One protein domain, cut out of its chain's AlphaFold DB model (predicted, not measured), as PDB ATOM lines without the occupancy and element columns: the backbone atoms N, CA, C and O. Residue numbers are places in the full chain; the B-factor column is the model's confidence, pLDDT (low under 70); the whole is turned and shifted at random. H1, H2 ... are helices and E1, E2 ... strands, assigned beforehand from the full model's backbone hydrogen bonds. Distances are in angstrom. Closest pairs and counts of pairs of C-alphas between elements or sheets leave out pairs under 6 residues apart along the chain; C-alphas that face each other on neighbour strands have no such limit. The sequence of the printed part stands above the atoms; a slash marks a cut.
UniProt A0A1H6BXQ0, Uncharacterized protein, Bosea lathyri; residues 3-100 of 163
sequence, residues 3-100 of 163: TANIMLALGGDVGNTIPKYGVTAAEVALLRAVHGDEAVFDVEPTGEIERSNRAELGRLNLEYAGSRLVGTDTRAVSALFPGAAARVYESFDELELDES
ATOM      1  N   THR A   3     -10.976 -33.522 -14.159       96.25
ATOM      2  CA  THR A   3     -11.914 -34.304 -14.958       96.25
ATOM      3  C   THR A   3     -13.119 -34.733 -14.135       96.25
ATOM      4  O   THR A   3     -13.042 -34.923 -12.921       96.25
ATOM      5  N   ALA A   4     -14.249 -34.895 -14.814       95.62
ATOM      6  CA  ALA A   4     -15.485 -35.377 -14.230       95.62
ATOM      7  C   ALA A   4     -16.206 -36.348 -15.162       95.62
ATOM      8  O   ALA A   4     -15.998 -36.379 -16.379       95.62
ATOM      9  N   ASN A   5     -17.089 -37.131 -14.562       96.50
ATOM     10  CA  ASN A   5     -18.157 -37.815 -15.268       96.50
ATOM     11  C   ASN A   5     -19.405 -36.938 -15.202       96.50
ATOM     12  O   ASN A   5     -19.682 -36.346 -14.160       96.50
ATOM     13  N   ILE A   6     -20.145 -36.849 -16.301       95.81
ATOM     14  CA  ILE A   6     -21.321 -35.986 -16.414       95.81
ATOM     15  C   ILE A   6     -22.463 -36.706 -17.124       95.81
ATOM     16  O   ILE A   6     -22.243 -37.640 -17.903       95.81
ATOM     17  N   MET A   7     -23.675 -36.206 -16.913       95.75
ATOM     18  CA  MET A   7     -24.812 -36.458 -17.787       95.75
ATOM     19  C   MET A   7     -25.029 -35.233 -18.676       95.75
ATOM     20  O   MET A   7     -25.035 -34.100 -18.199       95.75
ATOM     21  N   LEU A   8     -25.173 -35.463 -19.982       95.56
ATOM     22  CA  LEU A   8     -25.397 -34.413 -20.974       95.56
ATOM     23  C   LEU A   8     -26.779 -34.570 -21.610       95.56
ATOM     24  O   LEU A   8     -27.009 -35.551 -22.313       95.56
ATOM     25  N   ALA A   9     -27.660 -33.593 -21.422       94.94
ATOM     26  CA  ALA A   9     -28.905 -33.428 -22.166       94.94
ATOM     27  C   ALA A   9     -28.626 -32.812 -23.545       94.94
ATOM     28  O   ALA A   9     -28.150 -31.680 -23.667       94.94
ATOM     29  N   LEU A  10     -28.924 -33.549 -24.614       91.62
ATOM     30  CA  LEU A  10     -28.679 -33.073 -25.972       91.62
ATOM     31  C   LEU A  10     -29.685 -31.988 -26.358       91.62
ATOM     32  O   LEU A  10     -30.890 -32.219 -26.399       91.62
ATOM     33  N   GLY A  11     -29.171 -30.800 -26.680       85.31
ATOM     34  CA  GLY A  11     -30.005 -29.658 -27.070       85.31
ATOM     35  C   GLY A  11     -30.898 -29.144 -25.936       85.31
ATOM     36  O   GLY A  11     -31.937 -28.552 -26.215       85.31
ATOM     37  N   GLY A  12     -30.518 -29.412 -24.682       82.50
ATOM     38  CA  GLY A  12     -31.273 -29.015 -23.495       82.50
ATOM     39  C   GLY A  12     -32.450 -29.934 -23.160       82.50
ATOM     40  O   GLY A  12     -33.190 -29.648 -22.225       82.50
ATOM     41  N   ASP A  13     -32.636 -31.039 -23.889       88.50
ATOM     42  CA  ASP A  13     -33.700 -32.003 -23.608       88.50
ATOM     43  C   ASP A  13     -33.247 -33.067 -22.595       88.50
ATOM     44  O   ASP A  13     -32.475 -33.975 -22.912       88.50
ATOM     45  N   VAL A  14     -33.767 -32.978 -21.367       83.94
ATOM     46  CA  VAL A  14     -33.508 -33.935 -20.274       83.94
ATOM     47  C   VAL A  14     -34.082 -35.329 -20.579       83.94
ATOM     48  O   VAL A  14     -33.653 -36.319 -19.992       83.94
ATOM     49  N   GLY A  15     -35.016 -35.451 -21.530       89.31
ATOM     50  CA  GLY A  15     -35.476 -36.746 -22.037       89.31
ATOM     51  C   GLY A  15     -34.445 -37.461 -22.918       89.31
ATOM     52  O   GLY A  15     -34.548 -38.672 -23.116       89.31
ATOM     53  N   ASN A  16     -33.441 -36.737 -23.424       93.31
ATOM     54  CA  ASN A  16     -32.423 -37.246 -24.334       93.31
ATOM     55  C   ASN A  16     -31.012 -37.013 -23.779       93.31
ATOM     56  O   ASN A  16     -30.296 -36.088 -24.176       93.31
ATOM     57  N   THR A  17     -30.620 -37.872 -22.842       95.38
ATOM     58  CA  THR A  17     -29.381 -37.708 -22.076       95.38
ATOM     59  C   THR A  17     -28.350 -38.776 -22.397       95.38
ATOM     60  O   THR A  17     -28.686 -39.958 -22.487       95.38
ATOM     61  N   ILE A  18     -27.081 -38.379 -22.485       95.12
ATOM     62  CA  ILE A  18     -25.950 -39.279 -22.726       95.12
ATOM     63  C   ILE A  18     -24.925 -39.140 -21.591       95.12
ATOM     64  O   ILE A  18     -24.524 -38.017 -21.274       95.12
ATOM     65  N   PRO A  19     -24.460 -40.252 -20.988       96.12
ATOM     66  CA  PRO A  19     -23.355 -40.209 -20.040       96.12
ATOM     67  C   PRO A  19     -22.032 -39.943 -20.767       96.12
ATOM     68  O   PRO A  19     -21.705 -40.629 -21.741       96.12
ATOM     69  N   LYS A  20     -21.239 -38.988 -20.271       95.56
ATOM     70  CA  LYS A  20     -19.881 -38.721 -20.763       95.56
ATOM     71  C   LYS A  20     -18.870 -38.827 -19.620       95.56
ATOM     72  O   LYS A  20     -19.124 -38.379 -18.505       95.56
ATOM     73  N   TYR A  21     -17.723 -39.439 -19.903       96.00
ATOM     74  CA  TYR A  21     -16.701 -39.773 -18.908       96.00
ATOM     75  C   TYR A  21     -15.388 -39.054 -19.205       96.00
ATOM     76  O   TYR A  21     -15.051 -38.848 -20.371       96.00
ATOM     77  N   GLY A  22     -14.633 -38.717 -18.157       93.88
ATOM     78  CA  GLY A  22     -13.311 -38.092 -18.298       93.88
ATOM     79  C   GLY A  22     -13.344 -36.702 -18.945       93.88
ATOM     80  O   GLY A  22     -12.382 -36.304 -19.599       93.88
ATOM     81  N   VAL A  23     -14.454 -35.985 -18.777       95.56
ATOM     82  CA  VAL A  23     -14.704 -34.662 -19.360       95.56
ATOM     83  C   VAL A  23     -13.940 -33.612 -18.566       95.56
ATOM     84  O   VAL A  23     -13.979 -33.623 -17.337       95.56
ATOM     85  N   THR A  24     -13.239 -32.708 -19.246       96.00
ATOM     86  CA  THR A  24     -12.492 -31.620 -18.595       96.00
ATOM     87  C   THR A  24     -13.417 -30.462 -18.214       96.00
ATOM     88  O   THR A  24     -14.478 -30.283 -18.811       96.00
ATOM     89  N   ALA A  25     -13.005 -29.621 -17.262       94.69
ATOM     90  CA  ALA A  25     -13.746 -28.400 -16.926       94.69
ATOM     91  C   ALA A  25     -13.976 -27.500 -18.162       94.69
ATOM     92  O   ALA A  25     -15.085 -27.021 -18.406       94.69
ATOM     93  N   ALA A  26     -12.954 -27.348 -19.010       94.44
ATOM     94  CA  ALA A  26     -13.056 -26.613 -20.271       94.44
ATOM     95  C   ALA A  26     -14.114 -27.183 -21.227       94.44
ATOM     96  O   ALA A  26     -14.852 -26.436 -21.871       94.44
ATOM     97  N   GLU A  27     -14.205 -28.507 -21.309       95.25
ATOM     98  CA  GLU A  27     -15.202 -29.177 -22.130       95.25
ATOM     99  C   GLU A  27     -16.616 -29.028 -21.563       95.25
ATOM    100  O   GLU A  27     -17.551 -28.833 -22.333       95.25
ATOM    101  N   VAL A  28     -16.788 -29.041 -20.238       94.69
ATOM    102  CA  VAL A  28     -18.093 -28.758 -19.618       94.69
ATOM    103  C   VAL A  28     -18.587 -27.358 -19.988       94.69
ATOM    104  O   VAL A  28     -19.747 -27.214 -20.377       94.69
ATOM    105  N   ALA A  29     -17.718 -26.342 -19.956       93.12
ATOM    106  CA  ALA A  29     -18.074 -24.993 -20.405       93.12
ATOM    107  C   ALA A  29     -18.543 -24.981 -21.869       93.12
ATOM    108  O   ALA A  29     -19.547 -24.356 -22.211       93.12
ATOM    109  N   LEU A  30     -17.835 -25.715 -22.732       93.50
ATOM    110  CA  LEU A  30     -18.174 -25.836 -24.144       93.50
ATOM    111  C   LEU A  30     -19.525 -26.528 -24.350       93.50
ATOM    112  O   LEU A  30     -20.346 -26.054 -25.132       93.50
ATOM    113  N   LEU A  31     -19.768 -27.633 -23.647       93.50
ATOM    114  CA  LEU A  31     -21.010 -28.393 -23.745       93.50
ATOM    115  C   LEU A  31     -22.215 -27.560 -23.302       93.50
ATOM    116  O   LEU A  31     -23.241 -27.587 -23.981       93.50
ATOM    117  N   ARG A  32     -22.071 -26.760 -22.242       92.50
ATOM    118  CA  ARG A  32     -23.099 -25.799 -21.817       92.50
ATOM    119  C   ARG A  32     -23.353 -24.730 -22.885       92.50
ATOM    120  O   ARG A  32     -24.494 -24.470 -23.238       92.50
ATOM    121  N   ALA A  33     -22.307 -24.196 -23.513       90.88
ATOM    122  CA  ALA A  33     -22.465 -23.217 -24.594       90.88
ATOM    123  C   ALA A  33     -23.119 -23.785 -25.877       90.88
ATOM    124  O   ALA A  33     -23.727 -23.039 -26.649       90.88
ATOM    125  N   VAL A  34     -22.976 -25.091 -26.135       91.56
ATOM    126  CA  VAL A  34     -23.514 -25.772 -27.332       91.56
ATOM    127  C   VAL A  34     -24.921 -26.326 -27.112       91.56
ATOM    128  O   VAL A  34     -25.713 -26.349 -28.052       91.56
ATOM    129  N   HIS A  35     -25.237 -26.793 -25.906       90.69
ATOM    130  CA  HIS A  35     -26.506 -27.464 -25.615       90.69
ATOM    131  C   HIS A  35     -27.429 -26.673 -24.678       90.69
ATOM    132  O   HIS A  35     -28.599 -27.025 -24.571       90.69
ATOM    133  N   GLY A  36     -26.941 -25.598 -24.058       89.62
ATOM    134  CA  GLY A  36     -27.661 -24.777 -23.083       89.62
ATOM    135  C   GLY A  36     -27.043 -24.862 -21.686       89.62
ATOM    136  O   GLY A  36     -26.393 -25.847 -21.333       89.62
ATOM    137  N   ASP A  37     -27.262 -23.832 -20.870       89.19
ATOM    138  CA  ASP A  37     -26.594 -23.697 -19.567       89.19
ATOM    139  C   ASP A  37     -26.931 -24.823 -18.580       89.19
ATOM    140  O   ASP A  37     -26.079 -25.189 -17.770       89.19
ATOM    141  N   GLU A  38     -28.135 -25.394 -18.679       89.69
ATOM    142  CA  GLU A  38     -28.630 -26.508 -17.854       89.69
ATOM    143  C   GLU A  38     -28.393 -27.888 -18.495       89.69
ATOM    144  O   GLU A  38     -28.800 -28.913 -17.956       89.69
ATOM    145  N   ALA A  39     -27.741 -27.949 -19.663       92.75
ATOM    146  CA  ALA A  39     -27.590 -29.199 -20.407       92.75
ATOM    147  C   ALA A  39     -26.647 -30.204 -19.732       92.75
ATOM    148  O   ALA A  39     -26.748 -31.404 -19.975       92.75
ATOM    149  N   VAL A  40     -25.710 -29.729 -18.914       94.00
ATOM    150  CA  VAL A  40     -24.795 -30.585 -18.157       94.00
ATOM    151  C   VAL A  40     -25.314 -30.687 -16.733       94.00
ATOM    152  O   VAL A  40     -25.530 -29.662 -16.106       94.00
ATOM    153  N   PHE A  41     -25.478 -31.898 -16.216       93.56
ATOM    154  CA  PHE A  41     -25.907 -32.147 -14.838       93.56
ATOM    155  C   PHE A  41     -25.289 -33.447 -14.312       93.56
ATOM    156  O   PHE A  41     -24.584 -34.153 -15.040       93.56
ATOM    157  N   ASP A  42     -25.527 -33.755 -13.033       92.75
ATOM    158  CA  ASP A  42     -24.941 -34.915 -12.353       92.75
ATOM    159  C   ASP A  42     -23.406 -34.960 -12.483       92.75
ATOM    160  O   ASP A  42     -22.803 -36.009 -12.736       92.75
ATOM    161  N   VAL A  43     -22.761 -33.805 -12.303       94.06
ATOM    162  CA  VAL A  43     -21.307 -33.668 -12.381       94.06
ATOM    163  C   VAL A  43     -20.657 -34.387 -11.201       94.06
ATOM    164  O   VAL A  43     -20.929 -34.107 -10.031       94.06
ATOM    165  N   GLU A  44     -19.769 -35.322 -11.517       94.62
ATOM    166  CA  GLU A  44     -19.015 -36.128 -10.565       94.62
ATOM    167  C   GLU A  44     -17.516 -35.983 -10.856       94.62
ATOM    168  O   GLU A  44     -17.002 -36.669 -11.744       94.62
ATOM    169  N   PRO A  45     -16.801 -35.090 -10.148       94.19
ATOM    170  CA  PRO A  45     -15.354 -34.959 -10.279       94.19
ATOM    171  C   PRO A  45     -14.658 -36.284  -9.954       94.19
ATOM    172  O   PRO A  45     -14.865 -36.853  -8.883       94.19
ATOM    173  N   THR A  46     -13.841 -36.784 -10.881       93.94
ATOM    174  CA  THR A  46     -13.203 -38.107 -10.773       93.94
ATOM    175  C   THR A  46     -11.700 -38.050 -10.570       93.94
ATOM    176  O   THR A  46     -11.132 -38.995 -10.023       93.94
ATOM    177  N   GLY A  47     -11.044 -36.963 -10.971       92.31
ATOM    178  CA  GLY A  47      -9.611 -36.810 -10.769       92.31
ATOM    179  C   GLY A  47      -9.015 -35.665 -11.568       92.31
ATOM    180  O   GLY A  47      -9.690 -34.697 -11.914       92.31
ATOM    181  N   GLU A  48      -7.723 -35.794 -11.848       94.94
ATOM    182  CA  GLU A  48      -6.951 -34.829 -12.616       94.94
ATOM    183  C   GLU A  48      -6.116 -35.544 -13.669       94.94
ATOM    184  O   GLU A  48      -5.682 -36.682 -13.493       94.94
ATOM    185  N   ILE A  49      -5.885 -34.846 -14.774       94.38
ATOM    186  CA  ILE A  49      -5.021 -35.285 -15.860       94.38
ATOM    187  C   ILE A  49      -3.946 -34.235 -16.129       94.38
ATOM    188  O   ILE A  49      -4.197 -33.023 -16.097       94.38
ATOM    189  N   GLU A  50      -2.744 -34.701 -16.443       94.38
ATOM    190  CA  GLU A  50      -1.640 -33.849 -16.867       94.38
ATOM    191  C   GLU A  50      -1.793 -33.517 -18.352       94.38
ATOM    192  O   GLU A  50      -1.419 -34.277 -19.244       94.38
ATOM    193  N   ARG A  51      -2.408 -32.367 -18.633       92.88
ATOM    194  CA  ARG A  51      -2.564 -31.848 -19.991       92.88
ATOM    195  C   ARG A  51      -2.425 -30.335 -19.978       92.88
ATOM    196  O   ARG A  51      -3.006 -29.663 -19.132       92.88
ATOM    197  N   SER A  52      -1.658 -29.808 -20.930       93.00
ATOM    198  CA  SER A  52      -1.476 -28.366 -21.090       93.00
ATOM    199  C   SER A  52      -2.690 -27.710 -21.752       93.00
ATOM    200  O   SER A  52      -3.385 -28.329 -22.559       93.00
ATOM    201  N   ASN A  53      -2.889 -26.418 -21.485       92.56
ATOM    202  CA  ASN A  53      -3.977 -25.631 -22.072       92.56
ATOM    203  C   ASN A  53      -3.975 -25.665 -23.609       92.56
ATOM    204  O   ASN A  53      -5.024 -25.804 -24.232       92.56
ATOM    205  N   ARG A  54      -2.790 -25.628 -24.236       91.69
ATOM    206  CA  ARG A  54      -2.661 -25.722 -25.699       91.69
ATOM    207  C   ARG A  54      -3.079 -27.095 -26.227       91.69
ATOM    208  O   ARG A  54      -3.762 -27.164 -27.246       91.69
ATOM    209  N   ALA A  55      -2.664 -28.175 -25.562       92.81
ATOM    210  CA  ALA A  55      -3.028 -29.528 -25.969       92.81
ATOM    211  C   ALA A  55      -4.540 -29.757 -25.838       92.81
ATOM    212  O   ALA A  55      -5.160 -30.322 -26.736       92.81
ATOM    213  N   GLU A  56      -5.143 -29.258 -24.757       93.50
ATOM    214  CA  GLU A  56      -6.587 -29.341 -24.547       93.50
ATOM    215  C   GLU A  56      -7.373 -28.536 -25.579       93.50
ATOM    216  O   GLU A  56      -8.290 -29.060 -26.203       93.50
ATOM    217  N   LEU A  57      -6.976 -27.292 -25.836       92.31
ATOM    218  CA  LEU A  57      -7.623 -26.454 -26.840       92.31
ATOM    219  C   LEU A  57      -7.512 -27.066 -28.246       92.31
ATOM    220  O   LEU A  57      -8.468 -27.012 -29.020       92.31
ATOM    221  N   GLY A  58      -6.376 -27.690 -28.575       92.69
ATOM    222  CA  GLY A  58      -6.212 -28.461 -29.810       92.69
ATOM    223  C   GLY A  58      -7.180 -29.644 -29.890       92.69
ATOM    224  O   GLY A  58      -7.855 -29.814 -30.904       92.69
ATOM    225  N   ARG A  59      -7.312 -30.410 -28.800       93.19
ATOM    226  CA  ARG A  59      -8.261 -31.527 -28.695       93.19
ATOM    227  C   ARG A  59      -9.705 -31.067 -28.889       93.19
ATOM    228  O   ARG A  59     -10.410 -31.634 -29.718       93.19
ATOM    229  N   LEU A  60     -10.121 -30.011 -28.186       92.88
ATOM    230  CA  LEU A  60     -11.472 -29.455 -28.282       92.88
ATOM    231  C   LEU A  60     -11.773 -28.944 -29.693       92.88
ATOM    232  O   LEU A  60     -12.858 -29.188 -30.209       92.88
ATOM    233  N   ASN A  61     -10.811 -28.290 -30.351       91.62
ATOM    234  CA  ASN A  61     -10.982 -27.856 -31.738       91.62
ATOM    235  C   ASN A  61     -11.136 -29.020 -32.718       91.62
ATOM    236  O   ASN A  61     -11.847 -28.861 -33.703       91.62
ATOM    237  N   LEU A  62     -10.480 -30.159 -32.481       92.38
ATOM    238  CA  LEU A  62     -10.611 -31.346 -33.328       92.38
ATOM    239  C   LEU A  62     -11.941 -32.069 -33.087       92.38
ATOM    240  O   LEU A  62     -12.643 -32.390 -34.042       92.38
ATOM    241  N   GLU A  63     -12.299 -32.295 -31.822       93.00
ATOM    242  CA  GLU A  63     -13.502 -33.041 -31.429       93.00
ATOM    243  C   GLU A  63     -14.788 -32.249 -31.723       93.00
ATOM    244  O   GLU A  63     -15.776 -32.814 -32.186       93.00
ATOM    245  N   TYR A  64     -14.755 -30.925 -31.540       90.75
ATOM    246  CA  TYR A  64     -15.912 -30.036 -31.669       90.75
ATOM    247  C   TYR A  64     -15.786 -29.030 -32.821       90.75
ATOM    248  O   TYR A  64     -16.424 -27.977 -32.805       90.75
ATOM    249  N   ALA A  65     -14.997 -29.345 -33.857       85.50
ATOM    250  CA  ALA A  65     -14.780 -28.470 -35.017       85.50
ATOM    251  C   ALA A  65     -16.087 -27.992 -35.682       85.50
ATOM    252  O   ALA A  65     -16.160 -26.878 -36.208       85.50
ATOM    253  N   GLY A  66     -17.104 -28.861 -35.682       85.94
ATOM    254  CA  GLY A  66     -18.420 -28.612 -36.270       85.94
ATOM    255  C   GLY A  66     -19.447 -28.009 -35.310       85.94
ATOM    256  O   GLY A  66     -20.520 -27.609 -35.761       85.94
ATOM    257  N   SER A  67     -19.147 -27.925 -34.012       87.81
ATOM    258  CA  SER A  67     -20.105 -27.456 -33.013       87.81
ATOM    259  C   SER A  67     -20.217 -25.936 -33.016       87.81
ATOM    260  O   SER A  67     -19.222 -25.202 -33.026       87.81
ATOM    261  N   ARG A  68     -21.458 -25.455 -32.990       88.81
ATOM    262  CA  ARG A  68     -21.809 -24.032 -32.984       88.81
ATOM    263  C   ARG A  68     -22.473 -23.676 -31.665       88.81
ATOM    264  O   ARG A  68     -23.050 -24.551 -31.023       88.81
ATOM    265  N   LEU A  69     -22.374 -22.412 -31.261       85.56
ATOM    266  CA  LEU A  69     -23.143 -21.946 -30.108       85.56
ATOM    267  C   LEU A  69     -24.634 -22.005 -30.427       85.56
ATOM    268  O   LEU A  69     -25.053 -21.759 -31.562       85.56
ATOM    269  N   VAL A  70     -25.432 -22.252 -29.393       79.50
ATOM    270  CA  VAL A  70     -26.888 -22.164 -29.491       79.50
ATOM    271  C   VAL A  70     -27.283 -20.791 -30.045       79.50
ATOM    272  O   VAL A  70     -26.862 -19.752 -29.542       79.50
ATOM    273  N   GLY A  71     -28.082 -20.782 -31.113       78.81
ATOM    274  CA  GLY A  71     -28.640 -19.556 -31.690       78.81
ATOM    275  C   GLY A  71     -27.689 -18.713 -32.549       78.81
ATOM    276  O   GLY A  71     -28.105 -17.653 -33.011       78.81
ATOM    277  N   THR A  72     -26.450 -19.151 -32.814       83.31
ATOM    278  CA  THR A  72     -25.516 -18.419 -33.696       83.31
ATOM    279  C   THR A  72     -24.785 -19.340 -34.677       83.31
ATOM    280  O   THR A  72     -24.734 -20.555 -34.505       83.31
ATOM    281  N   ASP A  73     -24.195 -18.757 -35.726       83.19
ATOM    282  CA  ASP A  73     -23.356 -19.488 -36.691       83.19
ATOM    283  C   ASP A  73     -21.879 -19.585 -36.246       83.19
ATOM    284  O   ASP A  73     -21.015 -20.092 -36.964       83.19
ATOM    285  N   THR A  74     -21.562 -19.084 -35.049       86.25
ATOM    286  CA  THR A  74     -20.195 -19.023 -34.529       86.25
ATOM    287  C   THR A  74     -19.770 -20.368 -33.945       86.25
ATOM    288  O   THR A  74     -20.534 -21.040 -33.253       86.25
ATOM    289  N   ARG A  75     -18.517 -20.763 -34.201       88.12
ATOM    290  CA  ARG A  75     -17.930 -21.985 -33.634       88.12
ATOM    291  C   ARG A  75     -17.788 -21.866 -32.120       88.12
ATOM    292  O   ARG A  75     -17.183 -20.910 -31.636       88.12
ATOM    293  N   ALA A  76     -18.259 -22.886 -31.409       89.06
ATOM    294  CA  ALA A  76     -18.286 -22.930 -29.949       89.06
ATOM    295  C   ALA A  76     -16.905 -22.698 -29.322       89.06
ATOM    296  O   ALA A  76     -16.727 -21.799 -28.501       89.06
ATOM    297  N   VAL A  77     -15.899 -23.434 -29.802       90.12
ATOM    298  CA  VAL A  77     -14.533 -23.363 -29.263       90.12
ATOM    299  C   VAL A  77     -13.907 -21.984 -29.491       90.12
ATOM    300  O   VAL A  77     -13.288 -21.435 -28.587       90.12
ATOM    301  N   SER A  78     -14.104 -21.394 -30.674       88.75
ATOM    302  CA  SER A  78     -13.517 -20.091 -31.017       88.75
ATOM    303  C   SER A  78     -14.165 -18.921 -30.279       88.75
ATOM    304  O   SER A  78     -13.515 -17.887 -30.137       88.75
ATOM    305  N   ALA A  79     -15.431 -19.044 -29.871       88.88
ATOM    306  CA  ALA A  79     -16.100 -17.995 -29.109       88.88
ATOM    307  C   ALA A  79     -15.695 -18.028 -27.630       88.88
ATOM    308  O   ALA A  79     -15.456 -16.974 -27.050       88.88
ATOM    309  N   LEU A  80     -15.599 -19.225 -27.034       87.88
ATOM    310  CA  LEU A  80     -15.219 -19.381 -25.625       87.88
ATOM    311  C   LEU A  80     -13.718 -19.172 -25.403       87.88
ATOM    312  O   LEU A  80     -13.320 -18.573 -24.409       87.88
ATOM    313  N   PHE A  81     -12.885 -19.653 -26.325       90.38
ATOM    314  CA  PHE A  81     -11.431 -19.630 -26.193       90.38
ATOM    315  C   PHE A  81     -10.802 -18.942 -27.414       90.38
ATOM    316  O   PHE A  81     -10.285 -19.611 -28.318       90.38
ATOM    317  N   PRO A  82     -10.859 -17.598 -27.486       85.56
ATOM    318  CA  PRO A  82     -10.339 -16.864 -28.628       85.56
ATOM    319  C   PRO A  82      -8.806 -16.916 -28.664       85.56
ATOM    320  O   PRO A  82      -8.114 -16.330 -27.834       85.56
ATOM    321  N   GLY A  83      -8.272 -17.592 -29.682       81.75
ATOM    322  CA  GLY A  83      -6.840 -17.649 -29.974       81.75
ATOM    323  C   GLY A  83      -6.143 -18.938 -29.527       81.75
ATOM    324  O   GLY A  83      -6.569 -19.643 -28.620       81.75
ATOM    325  N   ALA A  84      -5.015 -19.241 -30.173       69.94
ATOM    326  CA  ALA A  84      -4.284 -20.503 -29.997       69.94
ATOM    327  C   ALA A  84      -3.581 -20.663 -28.629       69.94
ATOM    328  O   ALA A  84      -3.092 -21.745 -28.306       69.94
ATOM    329  N   ALA A  85      -3.494 -19.584 -27.847       72.94
ATOM    330  CA  ALA A  85      -2.910 -19.559 -26.506       72.94
ATOM    331  C   ALA A  85      -3.929 -19.123 -25.439       72.94
ATOM    332  O   ALA A  85      -3.532 -18.690 -24.359       72.94
ATOM    333  N   ALA A  86      -5.228 -19.205 -25.747       83.19
ATOM    334  CA  ALA A  86      -6.267 -18.923 -24.770       83.19
ATOM    335  C   ALA A  86      -6.120 -19.855 -23.559       83.19
ATOM    336  O   ALA A  86      -5.819 -21.046 -23.692       83.19
ATOM    337  N   ARG A  87      -6.317 -19.291 -22.368       87.50
ATOM    338  CA  ARG A  87      -6.388 -20.065 -21.132       87.50
ATOM    339  C   ARG A  87      -7.726 -20.800 -21.122       87.50
ATOM    340  O   ARG A  87      -8.765 -20.164 -21.275       87.50
ATOM    341  N   VAL A  88      -7.681 -22.119 -20.977       90.44
ATOM    342  CA  VAL A  88      -8.879 -22.939 -20.779       90.44
ATOM    343  C   VAL A  88      -9.092 -23.171 -19.284       90.44
ATOM    344  O   VAL A  88      -8.163 -22.991 -18.498       90.44
ATOM    345  N   TYR A  89     -10.310 -23.548 -18.902       92.38
ATOM    346  CA  TYR A  89     -10.642 -23.833 -17.507       92.38
ATOM    347  C   TYR A  89      -9.927 -25.096 -17.025       92.38
ATOM    348  O   TYR A  89     -10.027 -26.155 -17.656       92.38
ATOM    349  N   GLU A  90      -9.208 -24.989 -15.908       92.19
ATOM    350  CA  GLU A  90      -8.434 -26.101 -15.342       92.19
ATOM    351  C   GLU A  90      -9.169 -26.805 -14.197       92.19
ATOM    352  O   GLU A  90      -8.936 -27.999 -13.982       92.19
ATOM    353  N   SER A  91     -10.061 -26.094 -13.506       92.44
ATOM    354  CA  SER A  91     -10.854 -26.591 -12.379       92.44
ATOM    355  C   SER A  91     -12.352 -26.329 -12.562       92.44
ATOM    356  O   SER A  91     -12.752 -25.422 -13.291       92.44
ATOM    357  N   PHE A  92     -13.196 -27.136 -11.910       90.12
ATOM    358  CA  PHE A  92     -14.653 -26.938 -11.933       90.12
ATOM    359  C   PHE A  92     -15.095 -25.714 -11.121       90.12
ATOM    360  O   PHE A  92     -16.136 -25.139 -11.427       90.12
ATOM    361  N   ASP A  93     -14.288 -25.280 -10.150       89.31
ATOM    362  CA  ASP A  93     -14.558 -24.085  -9.343       89.31
ATOM    363  C   ASP A  93     -14.484 -22.800 -10.188       89.31
ATOM    364  O   ASP A  93     -15.234 -21.856  -9.953       89.31
ATOM    365  N   GLU A  94     -13.640 -22.774 -11.228       88.38
ATOM    366  CA  GLU A  94     -13.546 -21.650 -12.178       88.38
ATOM    367  C   GLU A  94     -14.803 -21.468 -13.038       88.38
ATOM    368  O   GLU A  94     -14.987 -20.410 -13.637       88.38
ATOM    369  N   LEU A  95     -15.653 -22.493 -13.137       85.12
ATOM    370  CA  LEU A  95     -16.873 -22.448 -13.943       85.12
ATOM    371  C   LEU A  95     -18.055 -21.802 -13.214       85.12
ATOM    372  O   LEU A  95     -19.117 -21.670 -13.825       85.12
ATOM    373  N   GLU A  96     -17.890 -21.458 -11.929       85.44
ATOM    374  CA  GLU A  96     -18.940 -20.896 -11.065       85.44
ATOM    375  C   GLU A  96     -20.251 -21.709 -11.141       85.44
ATOM    376  O   GLU A  96     -21.355 -21.165 -11.196       85.44
ATOM    377  N   LEU A  97     -20.126 -23.042 -11.193       85.56
ATOM    378  CA  LEU A  97     -21.266 -23.958 -11.225       85.56
ATOM    379  C   LEU A  97     -21.971 -23.973  -9.867       85.56
ATOM    380  O   LEU A  97     -21.327 -24.109  -8.827       85.56
ATOM    381  N   ASP A  98     -23.300 -23.892  -9.891       86.12
ATOM    382  CA  ASP A  98     -24.114 -24.053  -8.690       86.12
ATOM    383  C   ASP A  98     -24.019 -25.495  -8.158       86.12
ATOM    384  O   ASP A  98     -23.850 -26.452  -8.921       86.12
ATOM    385  N   GLU A  99     -24.150 -25.669  -6.841       85.31
ATOM    386  CA  GLU A  99     -24.059 -26.981  -6.189       85.31
ATOM    387  C   GLU A  99     -25.084 -27.994  -6.734       85.31
ATOM    388  O   GLU A  99     -24.822 -29.196  -6.721       85.31
ATOM    389  N   SER A 100     -26.216 -27.523  -7.269       86.12
ATOM    390  CA  SER A 100     -27.248 -28.351  -7.914       86.12
ATOM    391  C   SER A 100     -26.767 -29.119  -9.147       86.12
ATOM    392  O   SER A 100     -27.345 -30.153  -9.482       86.12
TER     393      SER A 100
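AT A GLANCE: This is residues 3 to 100 of the 163 residues of an uncharacterized protein of Bosea lathyri (UniProt A0A1H6BXQ0). A twisted sheet of three antiparallel strands, in order E2 - E1 - E3, has H1 packed on one face, making two layers; H3 packs on H1, off the sheet. The 98 printed residues, of mixed class, run E1 E2 H1 E3 H2 H3. The whole is compact, radius of gyration of the C-alphas 12.8 A, spanning 36 by 34 by 21 A.

IN THESE COORDINATES: E1, residues 3 to 9, begins at C-alpha 3 (-11.914, -34.304, -14.958). E2 is 17 to 24, H1 25 to 35, E3 40 to 48, 19.2 A long, H2 53 to 63, and H3 76 to 80, ending at C-alpha 80 (-15.219, -19.381, -25.625).

HOW THE PARTS SIT: E1 pairs with E2 in a hairpin, N 6 and O 20 at 2.9 A, and with E3, N 5 and O 44 at 2.9 A. E2, H1 and E3 form a split strand-helix-strand unit, E1 between its same-way strands, with a right-handed crossover. H1 touches H3, closest C-alphas Leu 30 and Ala 76, 6.5 A. Every helix O i to N i+4 pair is within hydrogen-bond range.

THE WHOLE: The printed part has no cut. The link H2 to H3 is long. Residue 84 is under pLDDT 70.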